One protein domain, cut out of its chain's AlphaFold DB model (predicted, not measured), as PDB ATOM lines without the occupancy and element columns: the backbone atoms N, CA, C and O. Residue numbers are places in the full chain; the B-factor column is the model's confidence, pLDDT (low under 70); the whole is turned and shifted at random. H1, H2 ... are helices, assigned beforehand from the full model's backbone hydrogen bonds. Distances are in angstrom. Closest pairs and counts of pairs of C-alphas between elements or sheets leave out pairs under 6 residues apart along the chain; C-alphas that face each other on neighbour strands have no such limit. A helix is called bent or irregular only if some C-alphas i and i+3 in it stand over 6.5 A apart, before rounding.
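This is residues 200 to 239 of the 737 residues of an uncharacterized protein of Clostridium pasteurianum DSM 525 = ATCC 6013 (UniProt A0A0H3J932). A looped head holds the short helix H1, and the longer helix H2 leads away from it as an arm that makes much of the length. The rest of the head is winding chain with no named element, residues 200 to 208 before H1 and 216 to 227 after it. The printed part has 40 residues with two named helices, H1 then H2, and no named strand; the class is all helix, though 18 of the 40 residues, under half, are in named elements. By its radius of gyration of the C-alphas, 10.2 A, the whole is compact, yet its outline is elongated, with spans of 31 by 18 by 15 A.

The longest helix is H2, residues 228 to 238, and it is apart from H1, residues 209 to 215. Residues 216 to 227 form the long link between them, 12 residues whose C-alphas lie 3 to 10 A from the mean of all C-alphas. In the backbone, 2 of 3 O i to N i+4 pairs of H1 and 5 of 7 of H2 are within hydrogen-bond range.

H2 measures 15.6 A from C-alpha 228 at (-40.424, 40.298, -20.649) to C-alpha 238 at (-41.406, 55.796, -19.388). H2 is neither bent nor irregular, but only just: C-alphas 233 and 236 are 6.1 A apart. H1 measures 10.3 A and begins with C-alpha 209 at (-42.248, 32.382, -9.992).

The two C-alphas farthest apart, those of Tyr 203 and Ser 239, are 32.0 A apart. The printed part has no cut. The mean pLDDT of the printed part is 74.1, and residues 203 to 204, 207 to 215 and 220 are under 70. The mean is 59 in H1 and 84 in H2.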
ATOM      1  N   CYS A 200     -39.563  31.431 -21.271       79.06
ATOM      2  CA  CYS A 200     -38.157  31.476 -20.874       79.06
ATOM      3  C   CYS A 200     -37.272  30.865 -21.971       79.06
ATOM      4  O   CYS A 200     -37.391  29.674 -22.266       79.06
ATOM      5  N   LYS A 201     -36.372  31.679 -22.538       78.19
ATOM      6  CA  LYS A 201     -35.388  31.255 -23.548       78.19
ATOM      7  C   LYS A 201     -34.072  30.729 -22.960       78.19
ATOM      8  O   LYS A 201     -33.273  30.173 -23.697       78.19
ATOM      9  N   ASN A 202     -33.863  30.865 -21.648       74.25
ATOM     10  CA  ASN A 202     -32.667  30.355 -20.974       74.25
ATOM     11  C   ASN A 202     -32.611  28.817 -21.051       74.25
ATOM     12  O   ASN A 202     -33.639  28.157 -20.862       74.25
ATOM     13  N   TYR A 203     -31.417  28.260 -21.282       67.56
ATOM     14  CA  TYR A 203     -31.152  26.817 -21.302       67.56
ATOM     15  C   TYR A 203     -31.673  26.124 -20.033       67.56
ATOM     16  O   TYR A 203     -32.431  25.152 -20.101       67.56
ATOM     17  N   LYS A 204     -31.393  26.702 -18.854       69.56
ATOM     18  CA  LYS A 204     -32.023  26.301 -17.585       69.56
ATOM     19  C   LYS A 204     -33.356  27.038 -17.415       69.56
ATOM     20  O   LYS A 204     -33.467  27.965 -16.609       69.56
ATOM     21  N   LYS A 205     -34.375  26.605 -18.174       73.44
ATOM     22  CA  LYS A 205     -35.714  27.223 -18.193       73.44
ATOM     23  C   LYS A 205     -36.253  27.472 -16.788       73.44
ATOM     24  O   LYS A 205     -36.352  26.559 -15.971       73.44
ATOM     25  N   VAL A 206     -36.677  28.707 -16.564       70.06
ATOM     26  CA  VAL A 206     -37.393  29.129 -15.366       70.06
ATOM     27  C   VAL A 206     -38.842  28.649 -15.464       70.06
ATOM     28  O   VAL A 206     -39.596  29.094 -16.327       70.06
ATOM     29  N   LYS A 207     -39.249  27.740 -14.577       67.94
ATOM     30  CA  LYS A 207     -40.582  27.114 -14.558       67.94
ATOM     31  C   LYS A 207     -41.506  27.708 -13.503       67.94
ATOM     32  O   LYS A 207     -42.729  27.615 -13.629       67.94
ATOM     33  N   THR A 208     -40.950  28.327 -12.465       60.03
ATOM     34  CA  THR A 208     -41.722  28.837 -11.325       60.03
ATOM     35  C   THR A 208     -41.460  30.312 -11.066       60.03
ATOM     36  O   THR A 208     -40.396  30.838 -11.389       60.03
ATOM     37  N   TYR A 209     -42.436  30.999 -10.449       61.78
ATOM     38  CA  TYR A 209     -42.248  32.382  -9.992       61.78
ATOM     39  C   TYR A 209     -40.991  32.487  -9.128       61.78
ATOM     40  O   TYR A 209     -40.159  33.341  -9.388       61.78
ATOM     41  N   LYS A 210     -40.788  31.550  -8.195       55.28
ATOM     42  CA  LYS A 210     -39.628  31.512  -7.293       55.28
ATOM     43  C   LYS A 210     -38.288  31.418  -8.037       55.28
ATOM     44  O   LYS A 210     -37.373  32.169  -7.713       55.28
ATOM     45  N   GLU A 211     -38.183  30.566  -9.059       59.56
ATOM     46  CA  GLU A 211     -36.975  30.460  -9.895       59.56
ATOM     47  C   GLU A 211     -36.674  31.758 -10.653       59.56
ATOM     48  O   GLU A 211     -35.509  32.136 -10.785       59.56
ATOM     49  N   SER A 212     -37.709  32.462 -11.127       61.91
ATOM     50  CA  SER A 212     -37.531  33.671 -11.941       61.91
ATOM     51  C   SER A 212     -36.844  34.786 -11.185       61.91
ATOM     52  O   SER A 212     -36.037  35.511 -11.745       61.91
ATOM     53  N   ILE A 213     -37.113  34.896  -9.888       55.34
ATOM     54  CA  ILE A 213     -36.557  35.973  -9.087       55.34
ATOM     55  C   ILE A 213     -35.040  35.733  -8.953       55.34
ATOM     56  O   ILE A 213     -34.271  36.684  -8.881       55.34
ATOM     57  N   ILE A 214     -34.585  34.466  -8.955       56.59
ATOM     58  CA  ILE A 214     -33.161  34.086  -8.906       56.59
ATOM     59  C   ILE A 214     -32.466  34.264 -10.237       56.59
ATOM     60  O   ILE A 214     -31.364  34.801 -10.273       56.59
ATOM     61  N   ARG A 215     -33.092  33.782 -11.303       65.31
ATOM     62  CA  ARG A 215     -32.405  33.609 -12.577       65.31
ATOM     63  C   ARG A 215     -32.677  34.743 -13.552       65.31
ATOM     64  O   ARG A 215     -31.862  34.962 -14.426       65.31
ATOM     65  N   CYS A 216     -33.774  35.487 -13.428       72.50
ATOM     66  CA  CYS A 216     -34.088  36.597 -14.328       72.50
ATOM     67  C   CYS A 216     -33.460  37.905 -13.828       72.50
ATOM     68  O   CYS A 216     -34.175  38.824 -13.432       72.50
ATOM     69  N   THR A 217     -32.130  37.986 -13.859       71.69
ATOM     70  CA  THR A 217     -31.360  39.227 -13.676       71.69
ATOM     71  C   THR A 217     -30.375  39.394 -14.827       71.69
ATOM     72  O   THR A 217     -30.082  38.423 -15.526       71.69
ATOM     73  N   GLN A 218     -29.863  40.612 -15.018       71.56
ATOM     74  CA  GLN A 218     -28.876  40.909 -16.061       71.56
ATOM     75  C   GLN A 218     -27.583  40.098 -15.870       71.56
ATOM     76  O   GLN A 218     -27.047  39.574 -16.833       71.56
ATOM     77  N   GLU A 219     -27.160  39.894 -14.620       70.12
ATOM     78  CA  GLU A 219     -25.974  39.099 -14.266       70.12
ATOM     79  C   GLU A 219     -26.150  37.585 -14.479       70.12
ATOM     80  O   GLU A 219     -25.188  36.891 -14.786       70.12
ATOM     81  N   LYS A 220     -27.363  37.043 -14.279       69.50
ATOM     82  CA  LYS A 220     -27.604  35.584 -14.222       69.50
ATOM     83  C   LYS A 220     -28.371  35.025 -15.424       69.50
ATOM     84  O   LYS A 220     -28.620  33.819 -15.488       69.50
ATOM     85  N   CYS A 221     -28.780  35.870 -16.370       73.62
ATOM     86  CA  CYS A 221     -29.479  35.443 -17.578       73.62
ATOM     87  C   CYS A 221     -29.047  36.263 -18.789       73.62
ATOM     88  O   CYS A 221     -29.441  37.415 -18.947       73.62
ATOM     89  N   GLU A 222     -28.351  35.598 -19.708       78.12
ATOM     90  CA  GLU A 222     -27.928  36.136 -21.008       78.12
ATOM     91  C   GLU A 222     -29.095  36.703 -21.846       78.12
ATOM     92  O   GLU A 222     -28.942  37.656 -22.611       78.12
ATOM     93  N   PHE A 223     -30.304  36.163 -21.647       80.50
ATOM     94  CA  PHE A 223     -31.528  36.599 -22.321       80.50
ATOM     95  C   PHE A 223     -32.317  37.660 -21.549       80.50
ATOM     96  O   PHE A 223     -33.413  38.008 -21.988       80.50
ATOM     97  N   PHE A 224     -31.842  38.141 -20.392       78.69
ATOM     98  CA  PHE A 224     -32.616  39.042 -19.532       78.69
ATOM     99  C   PHE A 224     -33.081  40.283 -20.287       78.69
ATOM    100  O   PHE A 224     -34.264  40.618 -20.224       78.69
ATOM    101  N   ASP A 225     -32.193  40.894 -21.070       73.88
ATOM    102  CA  ASP A 225     -32.522  42.116 -21.797       73.88
ATOM    103  C   ASP A 225     -33.639  41.913 -22.820       73.88
ATOM    104  O   ASP A 225     -34.457  42.805 -23.006       73.88
ATOM    105  N   ASN A 226     -33.733  40.719 -23.401       75.25
ATOM    106  CA  ASN A 226     -34.725  40.376 -24.423       75.25
ATOM    107  C   ASN A 226     -35.943  39.640 -23.836       75.25
ATOM    108  O   ASN A 226     -36.837  39.208 -24.565       75.25
ATOM    109  N   CYS A 227     -35.978  39.461 -22.515       81.12
ATOM    110  CA  CYS A 227     -37.056  38.807 -21.788       81.12
ATOM    111  C   CYS A 227     -38.069  39.843 -21.287       81.12
ATOM    112  O   CYS A 227     -37.700  40.951 -20.906       81.12
ATOM    113  N   GLU A 228     -39.344  39.451 -21.182       82.00
ATOM    114  CA  GLU A 228     -40.424  40.298 -20.649       82.00
ATOM    115  C   GLU A 228     -40.071  40.918 -19.282       82.00
ATOM    116  O   GLU A 228     -40.411  42.068 -19.017       82.00
ATOM    117  N   MET A 229     -39.330  40.195 -18.431       81.50
ATOM    118  CA  MET A 229     -38.910  40.693 -17.116       81.50
ATOM    119  C   MET A 229     -37.865  41.816 -17.189       81.50
ATOM    120  O   MET A 229     -37.961  42.772 -16.418       81.50
ATOM    121  N   GLY A 230     -36.881  41.719 -18.091       79.12
ATOM    122  CA  GLY A 230     -35.875  42.771 -18.274       79.12
ATOM    123  C   GLY A 230     -36.435  43.961 -19.035       79.12
ATOM    124  O   GLY A 230     -36.237  45.104 -18.623       79.12
ATOM    125  N   ARG A 231     -37.263  43.691 -20.048       80.50
ATOM    126  CA  ARG A 231     -38.030  44.708 -20.768       80.50
ATOM    127  C   ARG A 231     -38.877  45.550 -19.813       80.50
ATOM    128  O   ARG A 231     -38.814  46.771 -19.860       80.50
ATOM    129  N   GLN A 232     -39.563  44.914 -18.861       85.44
ATOM    130  CA  GLN A 232     -40.322  45.607 -17.818       85.44
ATOM    131  C   GLN A 232     -39.478  46.536 -16.947       85.44
ATOM    132  O   GLN A 232     -39.955  47.614 -16.600       85.44
ATOM    133  N   LYS A 233     -38.247  46.152 -16.586       80.44
ATOM    134  CA  LYS A 233     -37.363  47.004 -15.774       80.44
ATOM    135  C   LYS A 233     -37.051  48.326 -16.490       80.44
ATOM    136  O   LYS A 233     -36.981  49.353 -15.821       80.44
ATOM    137  N   ARG A 234     -36.910  48.294 -17.820       81.94
ATOM    138  CA  ARG A 234     -36.629  49.472 -18.657       81.94
ATOM    139  C   ARG A 234     -37.890  50.250 -19.023       81.94
ATOM    140  O   ARG A 234     -37.966  51.441 -18.765       81.94
ATOM    141  N   GLU A 235     -38.899  49.580 -19.574       85.06
ATOM    142  CA  GLU A 235     -40.096  50.238 -20.113       85.06
ATOM    143  C   GLU A 235     -40.931  50.935 -19.035       85.06
ATOM    144  O   GLU A 235     -41.521  51.977 -19.300       85.06
ATOM    145  N   GLN A 236     -40.993  50.403 -17.810       88.94
ATOM    146  CA  GLN A 236     -41.820  50.998 -16.750       88.94
ATOM    147  C   GLN A 236     -41.415  52.445 -16.407       88.94
ATOM    148  O   GLN A 236     -42.260  53.236 -15.982       88.94
ATOM    149  N   LEU A 237     -40.147  52.802 -16.654       87.88
ATOM    150  CA  LEU A 237     -39.596  54.136 -16.414       87.88
ATOM    151  C   LEU A 237     -40.198  55.205 -17.326       87.88
ATOM    152  O   LEU A 237     -40.024  56.376 -17.035       87.88
ATOM    153  N   TYR A 238     -40.908  54.839 -18.394       89.31
ATOM    154  CA  TYR A 238     -41.406  55.796 -19.388       89.31
ATOM    155  C   TYR A 238     -42.932  55.985 -19.357       89.31
ATOM    156  O   TYR A 238     -43.481  56.765 -20.136       89.31
ATOM    157  N   SER A 239     -43.654  55.292 -18.467       91.31
ATOM    158  CA  SER A 239     -45.105  55.479 -18.308       91.31
ATOM    159  C   SER A 239     -45.443  56.427 -17.163       91.31
ATOM    160  O   SER A 239     -44.939  56.236 -16.061       91.31
TER     161      SER A 239